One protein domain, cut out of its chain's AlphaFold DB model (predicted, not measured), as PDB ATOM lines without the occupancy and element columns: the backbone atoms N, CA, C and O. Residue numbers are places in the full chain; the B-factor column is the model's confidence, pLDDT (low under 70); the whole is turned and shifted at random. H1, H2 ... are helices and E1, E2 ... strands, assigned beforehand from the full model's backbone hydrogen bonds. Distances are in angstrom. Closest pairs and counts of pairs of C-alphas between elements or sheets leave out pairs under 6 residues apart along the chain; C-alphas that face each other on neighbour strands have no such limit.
ATOM      1  N   GLU A   7     -42.388 -37.721  64.792       81.44
ATOM      2  CA  GLU A   7     -41.677 -36.802  65.677       81.44
ATOM      3  C   GLU A   7     -40.371 -36.347  65.015       81.44
ATOM      4  O   GLU A   7     -40.132 -35.153  64.844       81.44
ATOM      5  N   LEU A   8     -39.575 -37.306  64.522       82.19
ATOM      6  CA  LEU A   8     -38.370 -37.025  63.733       82.19
ATOM      7  C   LEU A   8     -38.711 -36.321  62.415       82.19
ATOM      8  O   LEU A   8     -37.961 -35.453  61.969       82.19
ATOM      9  N   TRP A   9     -39.856 -36.651  61.809       77.62
ATOM     10  CA  TRP A   9     -40.373 -35.921  60.652       77.62
ATOM     11  C   TRP A   9     -40.613 -34.444  60.968       77.62
ATOM     12  O   TRP A   9     -40.126 -33.594  60.226       77.62
ATOM     13  N   LEU A  10     -41.313 -34.134  62.062       78.12
ATOM     14  CA  LEU A  10     -41.602 -32.761  62.481       78.12
ATOM     15  C   LEU A  10     -40.328 -31.988  62.851       78.12
ATOM     16  O   LEU A  10     -40.192 -30.845  62.426       78.12
ATOM     17  N   MET A  11     -39.368 -32.613  63.546       83.19
ATOM     18  CA  MET A  11     -38.077 -31.987  63.877       83.19
ATOM     19  C   MET A  11     -37.259 -31.622  62.630       83.19
ATOM     20  O   MET A  11     -36.758 -30.502  62.513       83.19
ATOM     21  N   ILE A  12     -37.137 -32.548  61.669       83.19
ATOM     22  CA  ILE A  12     -36.469 -32.272  60.387       83.19
ATOM     23  C   ILE A  12     -37.195 -31.124  59.677       83.19
ATOM     24  O   ILE A  12     -36.560 -30.183  59.207       83.19
ATOM     25  N   PHE A  13     -38.525 -31.165  59.646       82.12
ATOM     26  CA  PHE A  13     -39.346 -30.174  58.962       82.12
ATOM     27  C   PHE A  13     -39.239 -28.766  59.574       82.12
ATOM     28  O   PHE A  13     -39.108 -27.798  58.828       82.12
ATOM     29  N   SER A  14     -39.194 -28.642  60.906       84.06
ATOM     30  CA  SER A  14     -39.043 -27.350  61.596       84.06
ATOM     31  C   SER A  14     -37.677 -26.688  61.380       84.06
ATOM     32  O   SER A  14     -37.567 -25.474  61.504       84.06
ATOM     33  N   SER A  15     -36.637 -27.458  61.035       86.44
ATOM     34  CA  SER A  15     -35.300 -26.918  60.710       86.44
ATOM     35  C   SER A  15     -35.163 -26.383  59.275       86.44
ATOM     36  O   SER A  15     -34.124 -25.836  58.904       86.44
ATOM     37  N   VAL A  16     -36.199 -26.544  58.448       87.75
ATOM     38  CA  VAL A  16     -36.182 -26.248  57.011       87.75
ATOM     39  C   VAL A  16     -37.000 -24.973  56.731       87.75
ATOM     40  O   VAL A  16     -38.107 -24.858  57.252       87.75
ATOM     41  N   PRO A  17     -36.526 -24.018  55.897       89.06
ATOM     42  CA  PRO A  17     -37.273 -22.793  55.585       89.06
ATOM     43  C   PRO A  17     -38.662 -23.055  54.989       89.06
ATOM     44  O   PRO A  17     -38.841 -24.023  54.246       89.06
ATOM     45  N   LEU A  18     -39.623 -22.161  55.237       89.81
ATOM     46  CA  LEU A  18     -41.024 -22.321  54.830       89.81
ATOM     47  C   LEU A  18     -41.192 -22.592  53.324       89.81
ATOM     48  O   LEU A  18     -41.914 -23.507  52.928       89.81
ATOM     49  N   GLU A  19     -40.463 -21.882  52.460       89.50
ATOM     50  CA  GLU A  19     -40.507 -22.150  51.017       89.50
ATOM     51  C   GLU A  19     -39.916 -23.520  50.618       89.50
ATOM     52  O   GLU A  19     -40.278 -24.065  49.577       89.50
ATOM     53  N   SER A  20     -39.026 -24.105  51.428       89.81
ATOM     54  CA  SER A  20     -38.528 -25.479  51.247       89.81
ATOM     55  C   SER A  20     -39.532 -26.512  51.773       89.81
ATOM     56  O   SER A  20     -39.752 -27.525  51.108       89.81
ATOM     57  N   GLN A  21     -40.177 -26.246  52.916       90.94
ATOM     58  CA  GLN A  21     -41.275 -27.059  53.457       90.94
ATOM     59  C   GLN A  21     -42.423 -27.182  52.440       90.94
ATOM     60  O   GLN A  21     -42.907 -28.282  52.159       90.94
ATOM     61  N   ALA A  22     -42.803 -26.059  51.825       91.00
ATOM     62  CA  ALA A  22     -43.850 -25.984  50.813       91.00
ATOM     63  C   ALA A  22     -43.472 -26.707  49.508       91.00
ATOM     64  O   ALA A  22     -44.288 -27.441  48.946       91.00
ATOM     65  N   CYS A  23     -42.221 -26.577  49.047       91.06
ATOM     66  CA  CYS A  23     -41.717 -27.380  47.929       91.06
ATOM     67  C   CYS A  23     -41.772 -28.885  48.243       91.06
ATOM     68  O   CYS A  23     -42.220 -29.656  47.395       91.06
ATOM     69  N   LEU A  24     -41.383 -29.309  49.454       89.00
ATOM     70  CA  LEU A  24     -41.434 -30.716  49.866       89.00
ATOM     71  C   LEU A  24     -42.870 -31.257  49.886       89.00
ATOM     72  O   LEU A  24     -43.109 -32.352  49.372       89.00
ATOM     73  N   ALA A  25     -43.829 -30.482  50.404       89.62
ATOM     74  CA  ALA A  25     -45.248 -30.835  50.391       89.62
ATOM     75  C   ALA A  25     -45.765 -31.115  48.967       89.62
ATOM     76  O   ALA A  25     -46.481 -32.091  48.753       89.62
ATOM     77  N   LEU A  26     -45.355 -30.321  47.972       89.81
ATOM     78  CA  LEU A  26     -45.780 -30.492  46.578       89.81
ATOM     79  C   LEU A  26     -45.116 -31.668  45.834       89.81
ATOM     80  O   LEU A  26     -45.585 -32.018  44.752       89.81
ATOM     81  N   THR A  27     -44.077 -32.315  46.379       88.75
ATOM     82  CA  THR A  27     -43.370 -33.405  45.664       88.75
ATOM     83  C   THR A  27     -44.227 -34.647  45.398       88.75
ATOM     84  O   THR A  27     -43.999 -35.337  44.406       88.75
ATOM     85  N   CYS A  28     -45.214 -34.964  46.247       88.38
ATOM     86  CA  CYS A  28     -46.165 -36.046  45.979       88.38
ATOM     87  C   CYS A  28     -47.486 -35.882  46.748       88.38
ATOM     88  O   CYS A  28     -47.540 -35.236  47.792       88.38
ATOM     89  N   LYS A  29     -48.552 -36.545  46.275       88.94
ATOM     90  CA  LYS A  29     -49.900 -36.481  46.880       88.94
ATOM     91  C   LYS A  29     -49.920 -36.853  48.373       88.94
ATOM     92  O   LYS A  29     -50.665 -36.247  49.136       88.94
ATOM     93  N   THR A  30     -49.091 -37.807  48.803       87.69
ATOM     94  CA  THR A  30     -49.007 -38.248  50.208       87.69
ATOM     95  C   THR A  30     -48.404 -37.179  51.119       87.69
ATOM     96  O   THR A  30     -48.881 -36.986  52.238       87.69
ATOM     97  N   LEU A  31     -47.373 -36.470  50.647       85.69
ATOM     98  CA  LEU A  31     -46.781 -35.347  51.376       85.69
ATOM     99  C   LEU A  31     -47.713 -34.138  51.341       85.69
ATOM    100  O   LEU A  31     -47.937 -33.543  52.388       85.69
ATOM    101  N   LEU A  32     -48.354 -33.855  50.203       87.44
ATOM    102  CA  LEU A  32     -49.339 -32.783  50.088       87.44
ATOM    103  C   LEU A  32     -50.518 -32.987  51.045       87.44
ATOM    104  O   LEU A  32     -50.942 -32.032  51.677       87.44
ATOM    105  N   GLY A  33     -51.011 -34.218  51.217       86.75
ATOM    106  CA  GLY A  33     -52.039 -34.520  52.217       86.75
ATOM    107  C   GLY A  33     -51.581 -34.179  53.641       86.75
ATOM    108  O   GLY A  33     -52.222 -33.374  54.320       86.75
ATOM    109  N   ARG A  34     -50.435 -34.736  54.064       84.00
ATOM    110  CA  ARG A  34     -49.867 -34.564  55.419       84.00
ATOM    111  C   ARG A  34     -49.413 -33.133  55.738       84.00
ATOM    112  O   ARG A  34     -49.448 -32.730  56.894       84.00
ATOM    113  N   LEU A  35     -48.966 -32.388  54.729       85.94
ATOM    114  CA  LEU A  35     -48.329 -31.071  54.851       85.94
ATOM    115  C   LEU A  35     -49.163 -29.953  54.199       85.94
ATOM    116  O   LEU A  35     -48.675 -28.845  53.987       85.94
ATOM    117  N   SER A  36     -50.439 -30.223  53.902       86.44
ATOM    118  CA  SER A  36     -51.388 -29.268  53.305       86.44
ATOM    119  C   SER A  36     -51.585 -27.994  54.132       86.44
ATOM    120  O   SER A  36     -52.011 -26.979  53.586       86.44
ATOM    121  N   TRP A  37     -51.266 -28.033  55.427       85.38
ATOM    122  CA  TRP A  37     -51.269 -26.875  56.318       85.38
ATOM    123  C   TRP A  37     -50.190 -25.846  55.951       85.38
ATOM    124  O   TRP A  37     -50.487 -24.658  55.966       85.38
ATOM    125  N   VAL A  38     -49.002 -26.269  55.499       88.06
ATOM    126  CA  VAL A  38     -47.935 -25.349  55.050       88.06
ATOM    127  C   VAL A  38     -48.373 -24.540  53.840       88.06
ATOM    128  O   VAL A  38     -48.161 -23.338  53.780       88.06
ATOM    129  N   ILE A  39     -49.045 -25.177  52.878       85.00
ATOM    130  CA  ILE A  39     -49.540 -24.505  51.664       85.00
ATOM    131  C   ILE A  39     -50.636 -23.462  51.989       85.00
ATOM    132  O   ILE A  39     -50.980 -22.646  51.137       85.00
ATOM    133  N   LYS A  40     -51.165 -23.465  53.220       84.12
ATOM    134  CA  LYS A  40     -52.158 -22.509  53.731       84.12
ATOM    135  C   LYS A  40     -51.567 -21.429  54.648       84.12
ATOM    136  O   LYS A  40     -52.341 -20.589  55.099       84.12
ATOM    137  N   ASP A  41     -50.261 -21.452  54.920       86.00
ATOM    138  CA  ASP A  41     -49.560 -20.491  55.784       86.00
ATOM    139  C   ASP A  41     -49.715 -19.035  55.291       86.00
ATOM    140  O   ASP A  41     -49.748 -18.786  54.080       86.00
ATOM    141  N   GLU A  42     -49.814 -18.057  56.207       80.81
ATOM    142  CA  GLU A  42     -50.041 -16.656  55.818       80.81
ATOM    143  C   GLU A  42     -48.837 -16.020  55.101       80.81
ATOM    144  O   GLU A  42     -49.033 -15.177  54.222       80.81
ATOM    145  N   GLU A  43     -47.597 -16.460  55.332       81.38
ATOM    146  CA  GLU A  43     -46.462 -15.975  54.532       81.38
ATOM    147  C   GLU A  43     -46.478 -16.499  53.082       81.38
ATOM    148  O   GLU A  43     -45.822 -15.915  52.205       81.38
ATOM    149  N   LEU A  44     -47.247 -17.565  52.817       83.44
ATOM    150  CA  LEU A  44     -47.518 -18.105  51.482       83.44
ATOM    151  C   LEU A  44     -48.842 -17.596  50.873       83.44
ATOM    152  O   LEU A  44     -49.117 -17.889  49.703       83.44
ATOM    153  N   CYS A  45     -49.617 -16.767  51.590       78.12
ATOM    154  CA  CYS A  45     -50.726 -15.986  51.028       78.12
ATOM    155  C   CYS A  45     -50.237 -15.004  49.959       78.12
ATOM    156  O   CYS A  45     -49.109 -14.506  49.997       78.12
ATOM    157  N   PHE A  46     -51.113 -14.640  49.015       73.62
ATOM    158  CA  PHE A  46     -50.826 -13.512  48.125       73.62
ATOM    159  C   PHE A  46     -50.600 -12.252  48.980       73.62
ATOM    160  O   PHE A  46     -51.516 -11.878  49.715       73.62
ATOM    161  N   PRO A  47     -49.428 -11.590  48.907       66.69
ATOM    162  CA  PRO A  47     -49.067 -10.566  49.878       66.69
ATOM    163  C   PRO A  47     -50.094  -9.433  49.902       66.69
ATOM    164  O   PRO A  47     -50.477  -8.895  48.855       66.69
ATOM    165  N   ARG A  48     -50.519  -9.053  51.113       61.78
ATOM    166  CA  ARG A  48     -51.267  -7.815  51.353       61.78
ATOM    167  C   ARG A  48     -50.370  -6.665  50.876       61.78
ATOM    168  O   ARG A  48     -49.311  -6.430  51.454       61.78
ATOM    169  N   VAL A  49     -50.742  -6.005  49.777       57.09
ATOM    170  CA  VAL A  49     -49.962  -4.885  49.234       57.09
ATOM    171  C   VAL A  49     -49.943  -3.768  50.277       57.09
ATOM    172  O   VAL A  49     -50.984  -3.470  50.864       57.09
ATOM    173  N   LYS A  50     -48.768  -3.171  50.508       51.00
ATOM    174  CA  LYS A  50     -48.584  -1.990  51.361       51.00
ATOM    175  C   LYS A  50     -47.907  -0.866  50.566       51.00
ATOM    176  O   LYS A  50     -46.916  -1.103  49.863       51.00
ATOM    177  N   PHE A  51     -48.462   0.337  50.668       48.81
ATOM    178  CA  PHE A  51     -47.839   1.582  50.234       48.81
ATOM    179  C   PHE A  51     -46.842   2.048  51.299       48.81
ATOM    180  O   PHE A  51     -46.959   1.683  52.468       48.81
ATOM    181  N   ASP A  52     -45.848   2.834  50.894       47.66
ATOM    182  CA  ASP A  52     -45.140   3.702  51.834       47.66
ATOM    183  C   ASP A  52     -45.743   5.110  51.862       47.66
ATOM    184  O   ASP A  52     -46.700   5.399  51.149       47.66
ATOM    185  N   ILE A  53     -45.164   5.984  52.688       43.56
ATOM    186  CA  ILE A  53     -45.581   7.377  52.926       43.56
ATOM    187  C   ILE A  53     -45.620   8.283  51.673       43.56
ATOM    188  O   ILE A  53     -45.902   9.471  51.790       43.56
ATOM    189  N   TRP A  54     -45.329   7.744  50.487       43.91
ATOM    190  CA  TRP A  54     -45.378   8.430  49.194       43.91
ATOM    191  C   TRP A  54     -46.278   7.713  48.165       43.91
ATOM    192  O   TRP A  54     -46.058   7.860  46.964       43.91
ATOM    193  N   ASP A  55     -47.236   6.887  48.607       48.00
ATOM    194  CA  ASP A  55     -48.129   6.073  47.756       48.00
ATOM    195  C   ASP A  55     -47.389   5.132  46.772       48.00
ATOM    196  O   ASP A  55     -47.925   4.693  45.748       48.00
ATOM    197  N   ARG A  56     -46.140   4.744  47.082       46.72
ATOM    198  CA  ARG A  56     -45.358   3.808  46.251       46.72
ATOM    199  C   ARG A  56     -45.529   2.374  46.739       46.72
ATOM    200  O   ARG A  56     -45.147   2.031  47.856       46.72
ATOM    201  N   ALA A  57     -46.125   1.522  45.901       50.00
ATOM    202  CA  ALA A  57     -46.399   0.129  46.258       50.00
ATOM    203  C   ALA A  57     -45.085  -0.646  46.412       50.00
ATOM    204  O   ALA A  57     -44.374  -0.867  45.425       50.00
ATOM    205  N   ARG A  58     -44.766  -1.094  47.632       44.53
ATOM    206  CA  ARG A  58     -43.502  -1.785  47.926       44.53
ATOM    207  C   ARG A  58     -43.535  -3.255  47.506       44.53
ATOM    208  O   ARG A  58     -43.493  -4.166  48.330       44.53
ATOM    209  N   PHE A  59     -43.534  -3.491  46.195       52.72
ATOM    210  CA  PHE A  59     -43.281  -4.804  45.595       52.72
ATOM    211  C   PHE A  59     -41.790  -5.168  45.672       52.72
ATOM    212  O   PHE A  59     -41.096  -5.268  44.662       52.72
ATOM    213  N   SER A  60     -41.291  -5.380  46.890       50.31
ATOM    214  CA  SER A  60     -39.991  -6.008  47.116       50.31
ATOM    215  C   SER A  60     -40.094  -7.494  46.754       50.31
ATOM    216  O   SER A  60     -40.556  -8.323  47.540       50.31
ATOM    217  N   VAL A  61     -39.721  -7.829  45.516       50.62
ATOM    218  CA  VAL A  61     -39.964  -9.161  44.931       50.62
ATOM    219  C   VAL A  61     -39.215 -10.276  45.682       50.62
ATOM    220  O   VAL A  61     -39.663 -11.419  45.675       50.62
ATOM    221  N   SER A  62     -38.122  -9.952  46.378       50.47
ATOM    222  CA  SER A  62     -37.245 -10.896  47.084       50.47
ATOM    223  C   SER A  62     -37.590 -11.163  48.561       50.47
ATOM    224  O   SER A  62     -37.159 -12.187  49.099       50.47
ATOM    225  N   THR A  63     -38.338 -10.289  49.248       59.56
ATOM    226  CA  THR A  63     -38.441 -10.345  50.726       59.56
ATOM    227  C   THR A  63     -39.519 -11.281  51.275       59.56
ATOM    228  O   THR A  63     -39.299 -11.878  52.324       59.56
ATOM    229  N   ASN A  64     -40.662 -11.449  50.605       75.06
ATOM    230  CA  ASN A  64     -41.748 -12.307  51.100       75.06
ATOM    231  C   ASN A  64     -41.589 -13.780  50.648       75.06
ATOM    232  O   ASN A  64     -41.238 -14.050  49.493       75.06
ATOM    233  N   ALA A  65     -41.872 -14.727  51.554       83.56
ATOM    234  CA  ALA A  65     -41.647 -16.160  51.351       83.56
ATOM    235  C   ALA A  65     -42.396 -16.729  50.136       83.56
ATOM    236  O   ALA A  65     -41.790 -17.457  49.345       83.56
ATOM    237  N   ARG A  66     -43.658 -16.330  49.899       86.31
ATOM    238  CA  ARG A  66     -44.430 -16.748  48.715       86.31
ATOM    239  C   ARG A  66     -43.696 -16.498  47.403       86.31
ATOM    240  O   ARG A  66     -43.739 -17.340  46.510       86.31
ATOM    241  N   ASN A  67     -43.045 -15.346  47.249       85.31
ATOM    242  CA  ASN A  67     -42.353 -15.036  45.998       85.31
ATOM    243  C   ASN A  67     -41.111 -15.918  45.822       85.31
ATOM    244  O   ASN A  67     -40.901 -16.439  44.728       85.31
ATOM    245  N   ARG A  68     -40.346 -16.181  46.892       87.19
ATOM    246  CA  ARG A  68     -39.221 -17.136  46.856       87.19
ATOM    247  C   ARG A  68     -39.695 -18.561  46.545       87.19
ATOM    248  O   ARG A  68     -39.090 -19.234  45.715       87.19
ATOM    249  N   PHE A  69     -40.812 -18.985  47.134       90.25
ATOM    250  CA  PHE A  69     -41.480 -20.259  46.852       90.25
ATOM    251  C   PHE A  69     -41.911 -20.379  45.380       90.25
ATOM    252  O   PHE A  69     -41.503 -21.316  44.697       90.25
ATOM    253  N   LEU A  70     -42.643 -19.400  44.838       90.38
ATOM    254  CA  LEU A  70     -43.057 -19.406  43.428       90.38
ATOM    255  C   LEU A  70     -41.871 -19.357  42.454       90.38
ATOM    256  O   LEU A  70     -41.935 -19.971  41.395       90.38
ATOM    257  N   ILE A  71     -40.783 -18.666  42.804       90.69
ATOM    258  CA  ILE A  71     -39.553 -18.636  41.997       90.69
ATOM    259  C   ILE A  71     -38.878 -20.019  41.948       90.69
ATOM    260  O   ILE A  71     -38.317 -20.368  40.909       90.69
ATOM    261  N   ARG A  72     -38.976 -20.826  43.013       90.81
ATOM    262  CA  ARG A  72     -38.487 -22.220  43.055       90.81
ATOM    263  C   ARG A  72     -39.394 -23.222  42.338       90.81
ATOM    264  O   ARG A  72     -38.908 -24.261  41.914       90.81
ATOM    265  N   LEU A  73     -40.684 -22.916  42.188       91.75
ATOM    266  CA  LEU A  73     -41.646 -23.727  41.427       91.75
ATOM    267  C   LEU A  73     -41.615 -23.465  39.906       91.75
ATOM    268  O   LEU A  73     -42.487 -23.945  39.184       91.75
ATOM    269  N   GLN A  74     -40.647 -22.693  39.409       91.88
ATOM    270  CA  GLN A  74     -40.454 -22.505  37.972       91.88
ATOM    271  C   GLN A  74     -39.841 -23.750  37.324       91.88
ATOM    272  O   GLN A  74     -38.930 -24.364  37.876       91.88
ATOM    273  N   ASP A  75     -40.286 -24.064  36.113       92.19
ATOM    274  CA  ASP A  75     -39.744 -25.139  35.288       92.19
ATOM    275  C   ASP A  75     -39.756 -24.738  33.797       92.19
ATOM    276  O   ASP A  75     -39.915 -23.566  33.450       92.19
ATOM    277  N   ARG A  76     -39.583 -25.701  32.883       92.44
ATOM    278  CA  ARG A  76     -39.634 -25.436  31.431       92.44
ATOM    279  C   ARG A  76     -41.027 -25.044  30.909       92.44
ATOM    280  O   ARG A  76     -41.134 -24.595  29.772       92.44
ATOM    281  N   HIS A  77     -42.086 -25.257  31.692       93.50
ATOM    282  CA  HIS A  77     -43.468 -24.944  31.334       93.50
ATOM    283  C   HIS A  77     -43.986 -23.702  32.073       93.50
ATOM    284  O   HIS A  77     -44.864 -23.035  31.537       93.50
ATOM    285  N   TRP A  78     -43.455 -23.369  33.255       93.88
ATOM    286  CA  TRP A  78     -43.926 -22.283  34.121       93.88
ATOM    287  C   TRP A  78     -42.810 -21.312  34.512       93.88
ATOM    288  O   TRP A  78     -41.821 -21.687  35.137       93.88
ATOM    289  N   ALA A  79     -43.018 -20.025  34.235       93.00
ATOM    290  CA  ALA A  79     -42.130 -18.940  34.638       93.00
ATOM    291  C   ALA A  79     -42.864 -17.910  35.515       93.00
ATOM    292  O   ALA A  79     -44.061 -17.655  35.368       93.00
ATOM    293  N   TYR A  80     -42.136 -17.306  36.452       90.69
ATOM    294  CA  TYR A  80     -42.651 -16.294  37.368       90.69
ATOM    295  C   TYR A  80     -42.681 -14.913  36.699       90.69
ATOM    296  O   TYR A  80     -41.712 -14.499  36.062       90.69
ATOM    297  N   CYS A  81     -43.791 -14.189  36.857       86.31
ATOM    298  CA  CYS A  81     -43.935 -12.802  36.415       86.31
ATOM    299  C   CYS A  81     -43.930 -11.866  37.630       86.31
ATOM    300  O   CYS A  81     -44.856 -11.923  38.445       86.31
ATOM    301  N   SER A  82     -42.942 -10.969  37.730       82.31
ATOM    302  CA  SER A  82     -42.795 -10.080  38.890       82.31
ATOM    303  C   SER A  82     -43.905  -9.037  39.010       82.31
ATOM    304  O   SER A  82     -44.326  -8.724  40.120       82.31
ATOM    305  N   LEU A  83     -44.468  -8.565  37.889       77.44
ATOM    306  CA  LEU A  83     -45.621  -7.657  37.914       77.44
ATOM    307  C   LEU A  83     -46.901  -8.344  38.413       77.44
ATOM    308  O   LEU A  83     -47.660  -7.737  39.164       77.44
ATOM    309  N   CYS A  84     -47.157  -9.588  37.996       78.62
ATOM    310  CA  CYS A  84     -48.348 -10.346  38.401       78.62
ATOM    311  C   CYS A  84     -48.201 -11.017  39.775       78.62
ATOM    312  O   CYS A  84     -49.209 -11.396  40.370       78.62
ATOM    313  N   MET A  85     -46.964 -11.238  40.230       81.31
ATOM    314  CA  MET A  85     -46.601 -12.121  41.344       81.31
ATOM    315  C   MET A  85     -47.316 -13.485  41.272       81.31
ATOM    316  O   MET A  85     -47.839 -13.995  42.267       81.31
ATOM    317  N   LYS A  86     -47.362 -14.074  40.072       85.31
ATOM    318  CA  LYS A  86     -47.927 -15.401  39.769       85.31
ATOM    319  C   LYS A  86     -46.997 -16.143  38.802       85.31
ATOM    320  O   LYS A  86     -46.246 -15.511  38.054       85.31
ATOM    321  N   LEU A  87     -47.083 -17.472  38.799       88.75
ATOM    322  CA  LEU A  87     -46.575 -18.293  37.700       88.75
ATOM    323  C   LEU A  87     -47.495 -18.151  36.479       88.75
ATOM    324  O   LEU A  87     -48.715 -18.046  36.609       88.75
ATOM    325  N   HIS A  88     -46.890 -18.147  35.298       87.75
ATOM    326  CA  HIS A  88     -47.539 -18.146  33.991       87.75
ATOM    327  C   HIS A  88     -46.850 -19.197  33.100       87.75
ATOM    328  O   HIS A  88     -45.663 -19.461  33.310       87.75
ATOM    329  N   PRO A  89     -47.537 -19.769  32.096       91.00
ATOM    330  CA  PRO A  89     -46.904 -20.576  31.059       91.00
ATOM    331  C   PRO A  89     -45.689 -19.869  30.445       91.00
ATOM    332  O   PRO A  89     -45.753 -18.677  30.145       91.00
ATOM    333  N   ALA A  90     -44.582 -20.582  30.241       91.69
ATOM    334  CA  ALA A  90     -43.329 -20.021  29.727       91.69
ATOM    335  C   ALA A  90     -43.500 -19.369  28.339       91.69
ATOM    336  O   ALA A  90     -42.842 -18.379  28.033       91.69
ATOM    337  N   GLN A  91     -44.454 -19.862  27.543       90.00
ATOM    338  CA  GLN A  91     -44.846 -19.332  26.233       90.00
ATOM    339  C   GLN A  91     -45.488 -17.933  26.310       90.00
ATOM    340  O   GLN A  91     -45.549 -17.225  25.309       90.00
ATOM    341  N   GLU A  92     -45.944 -17.497  27.490       87.06
ATOM    342  CA  GLU A  92     -46.429 -16.129  27.718       87.06
ATOM    343  C   GLU A  92     -45.290 -15.132  27.978       87.06
ATOM    344  O   GLU A  92     -45.559 -13.971  28.272       87.06
ATOM    345  N   PHE A  93     -44.021 -15.530  27.860       90.00
ATOM    346  CA  PHE A  93     -42.859 -14.654  28.004       90.00
ATOM    347  C   PHE A  93     -42.044 -14.634  26.709       90.00
ATOM    348  O   PHE A  93     -41.809 -15.667  26.093       90.00
ATOM    349  N   GLY A  94     -41.574 -13.454  26.306       88.31
ATOM    350  CA  GLY A  94     -40.644 -13.348  25.182       88.31
ATOM    351  C   GLY A  94     -39.263 -13.857  25.591       88.31
ATOM    352  O   GLY A  94     -38.886 -13.728  26.757       88.31
ATOM    353  N   ASN A  95     -38.478 -14.367  24.641       89.44
ATOM    354  CA  ASN A  95     -37.164 -14.977  24.903       89.44
ATOM    355  C   ASN A  95     -36.247 -14.083  25.765       89.44
ATOM    356  O   ASN A  95     -35.634 -14.554  26.719       89.44
ATOM    357  N   PHE A  96     -36.238 -12.768  25.513       88.06
ATOM    358  CA  PHE A  96     -35.497 -11.794  26.325       88.06
ATOM    359  C   PHE A  96     -35.985 -11.705  27.784       88.06
ATOM    360  O   PHE A  96     -35.184 -11.518  28.692       88.06
ATOM    361  N   GLN A  97     -37.286 -11.861  28.048       89.38
ATOM    362  CA  GLN A  97     -37.830 -11.891  29.413       89.38
ATOM    363  C   GLN A  97     -37.504 -13.214  30.120       89.38
ATOM    364  O   GLN A  97     -37.187 -13.200  31.308       89.38
ATOM    365  N   LEU A  98     -37.507 -14.346  29.405       90.31
ATOM    366  CA  LEU A  98     -37.043 -15.628  29.951       90.31
ATOM    367  C   LEU A  98     -35.550 -15.587  30.317       90.31
ATOM    368  O   LEU A  98     -35.173 -16.120  31.355       90.31
ATOM    369  N   ALA A  99     -34.723 -14.876  29.546       89.75
ATOM    370  CA  ALA A  99     -33.314 -14.639  29.877       89.75
ATOM    371  C   ALA A  99     -33.094 -13.692  31.080       89.75
ATOM    372  O   ALA A  99     -32.018 -13.693  31.674       89.75
ATOM    373  N   ARG A 100     -34.093 -12.885  31.472       88.88
ATOM    374  CA  ARG A 100     -34.006 -12.007  32.655       88.88
ATOM    375  C   ARG A 100     -34.247 -12.774  33.950       88.88
ATOM    376  O   ARG A 100     -35.001 -13.748  33.993       88.88
ATOM    377  N   SER A 101     -33.651 -12.265  35.025       87.38
ATOM    378  CA  SER A 101     -33.883 -12.704  36.398       87.38
ATOM    379  C   SER A 101     -35.357 -12.545  36.811       87.38
ATOM    380  O   SER A 101     -36.066 -11.647  36.347       87.38
ATOM    381  N   ALA A 102     -35.836 -13.437  37.682       86.62
ATOM    382  CA  ALA A 102     -37.261 -13.543  38.010       86.62
ATOM    383  C   ALA A 102     -37.838 -12.301  38.724       86.62
ATOM    384  O   ALA A 102     -39.031 -12.038  38.606       86.62
ATOM    385  N   ASP A 103     -37.008 -11.491  39.391       80.75
ATOM    386  CA  ASP A 103     -37.391 -10.193  39.969       80.75
ATOM    387  C   ASP A 103     -37.779  -9.147  38.903       80.75
ATOM    388  O   ASP A 103     -38.583  -8.252  39.163       80.75
ATOM    389  N   ARG A 104     -37.253  -9.276  37.677       80.50
ATOM    390  CA  ARG A 104     -37.421  -8.306  36.574       80.50
ATOM    391  C   ARG A 104     -38.227  -8.850  35.393       80.50
ATOM    392  O   ARG A 104     -38.502  -8.099  34.458       80.50
ATOM    393  N   ARG A 105     -38.584 -10.135  35.411       86.56
ATOM    394  CA  ARG A 105     -39.264 -10.843  34.321       86.56
ATOM    395  C   ARG A 105     -40.755 -10.498  34.248       86.56
ATOM    396  O   ARG A 105     -41.483 -10.647  35.227       86.56
ATOM    397  N   THR A 106     -41.231 -10.116  33.062       84.56
ATOM    398  CA  THR A 106     -42.648  -9.785  32.809       84.56
ATOM    399  C   THR A 106     -43.226 -10.575  31.632       84.56
ATOM    400  O   THR A 106     -42.545 -10.786  30.629       84.56
ATOM    401  N   CYS A 107     -44.484 -11.015  31.737       84.81
ATOM    402  CA  CYS A 107     -45.172 -11.727  30.655       84.81
ATOM    403  C   CYS A 107     -45.658 -10.773  29.541       84.81
ATOM    404  O   CYS A 107     -46.010  -9.618  29.783       84.81
ATOM    405  N   MET A 108     -45.680 -11.267  28.302       74.69
ATOM    406  CA  MET A 108     -46.042 -10.543  27.076       74.69
ATOM    407  C   MET A 108     -47.497 -10.082  27.052       74.69
ATOM    408  O   MET A 108     -47.790  -9.051  26.453       74.69
ATOM    409  N   SER A 109     -48.392 -10.794  27.746       62.78
ATOM    410  CA  SER A 109     -49.809 -10.432  27.902       62.78
ATOM    411  C   SER A 109     -50.020  -9.051  28.536       62.78
ATOM    412  O   SER A 109     -51.142  -8.556  28.561       62.78
ATOM    413  N   LEU A 110     -48.964  -8.455  29.105       60.41
ATOM    414  CA  LEU A 110     -49.010  -7.251  29.917       60.41
ATOM    415  C   LEU A 110     -47.743  -6.392  29.745       60.41
ATOM    416  O   LEU A 110     -46.853  -6.403  30.596       60.41
ATOM    417  N   ARG A 111     -47.698  -5.536  28.710       53.62
ATOM    418  CA  ARG A 111     -46.702  -4.436  28.656       53.62
ATOM    419  C   ARG A 111     -46.815  -3.473  29.854       53.62
ATOM    420  O   ARG A 111     -45.834  -2.831  30.204       53.62
ATOM    421  N   LYS A 112     -47.994  -3.399  30.488       56.03
ATOM    422  CA  LYS A 112     -48.318  -2.560  31.658       56.03
ATOM    423  C   LYS A 112     -49.122  -3.361  32.689       56.03
ATOM    424  O   LYS A 112     -50.342  -3.246  32.804       56.03
ATOM    425  N   GLY A 113     -48.431  -4.282  33.356       59.44
ATOM    426  CA  GLY A 113     -49.046  -5.355  34.138       59.44
ATOM    427  C   GLY A 113     -49.270  -5.120  35.628       59.44
ATOM    428  O   GLY A 113     -48.720  -4.214  36.252       59.44
ATOM    429  N   GLY A 114     -50.028  -6.049  36.211       69.25
ATOM    430  CA  GLY A 114     -49.981  -6.371  37.633       69.25
ATOM    431  C   GLY A 114     -51.337  -6.664  38.258       69.25
ATOM    432  O   GLY A 114     -52.163  -7.341  37.648       69.25
ATOM    433  N   ILE A 115     -51.528  -6.201  39.494       74.88
ATOM    434  CA  ILE A 115     -52.652  -6.583  40.352       74.88
ATOM    435  C   ILE A 115     -53.621  -5.420  40.573       74.88
ATOM    436  O   ILE A 115     -53.207  -4.275  40.748       74.88
ATOM    437  N   VAL A 116     -54.903  -5.767  40.578       74.81
ATOM    438  CA  VAL A 116     -56.067  -4.956  40.914       74.81
ATOM    439  C   VAL A 116     -56.712  -5.586  42.150       74.81
ATOM    440  O   VAL A 116     -57.355  -6.631  42.060       74.81
TER     441      VAL A 116
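This is residues 7 to 116 of the 301 residues of the protein "F-box domain-containing protein" of Monascus purpureus (UniProt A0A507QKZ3). Picture a flat, stretched row of small parts: a group of short helices, H1, H2 and H3, at one end, the helix H4 in the middle, and the little strand hairpin E1 and E2 with the short helix H5 at the other end. H4 is the bridge, with H2 packed on one side of it and the hairpin near it on the other, while a long loop with its tip near Ile 53 sticks out to one side. The printed part has 110 residues with five named helices and two named strands, in the order H1, H2, H3, H4, E1, E2, H5, and the one sheet, E1 - E2, is antiparallel. The class is mostly helix, though under half of the residues, 44 of 110, are in named elements. The whole is only just compact, close to loose, with a radius of gyration of the C-alphas of 15.8 A, and the C-alphas span 49 by 38 by 21 A.

Start at C-alpha 7 at (-41.677, -36.802, 65.677), where H1, residues 7 to 14, begins; it runs 10.6 A to C-alpha 14. Next comes H2, residues 18 to 26, the longest helix with 9 residues and 12.5 A, and after it H3, residues 29 to 34, of 8.8 A. Then read on through residues 35 to 64, which hold no named element, to C-alpha 65 at (-41.647, -16.160, 51.351), where H4, residues 65 to 72, sets out on its 10.7 A. The strands follow: E1, residues 78 to 81, 9.8 A long, and E2, residues 86 to 89, 10.2 A long. The last named element is H5, residues 95 to 99, of 6.3 A, which ends at C-alpha 99 at (-33.314, -14.639, 29.877).

Begin with H1 and H2: they are close but not clearly touching, and their closest C-alphas, those of Phe 13 and Gln 21, are 6.6 A apart. Their lines stand at a steep tilt of 56 degrees, opposite ways. H2 and H3 touch only at the corner by their link, with the C-alphas of Ala 25 and Leu 32 closest at 4.5 A. Now compare H2 with H4: they touch, with 9 pairs of C-alphas within 8 A, the closest those of Glu 19 and Phe 69 at 4.7 A. These two run the same way at a steep tilt of 52 degrees. From H4 look toward the sheet: its closest C-alphas to E1 are Ile 71 and Tyr 80 at 6.0 A, and to E2 Leu 70 and Leu 87 at 6.8 A. E1 and E2 form a hairpin of antiparallel neighbours at 135 degrees, where N 79 and O 88 are 2.9 A apart and N 81 and O 86 are 3.0 A apart, both within hydrogen-bond range. For H5, the closest C-alphas to E1 are Ala 79 and Leu 98, at 7.7 A. Among the pairs that are apart are H1 and H4, H3 and H4, and H4 and H5. In H1, H2, H3, H4 and H5 every O i to N i+4 pair is within hydrogen-bond range.

The two C-alphas farthest apart are those of Glu 7 and Arg 111, 49.4 A. The printed part has no cut. The link from H3 to H4, with 30 residues between them, is long, and the other links between named elements are tight. Look also at residues 100 to 116, 17 residues with no named element, whose C-alphas lie 10 to 21 A from the mean of the C-alphas. The mean pLDDT of the printed part is 79.4; it is under 70 in residues 47 to 63 and 109 to 114 of this model.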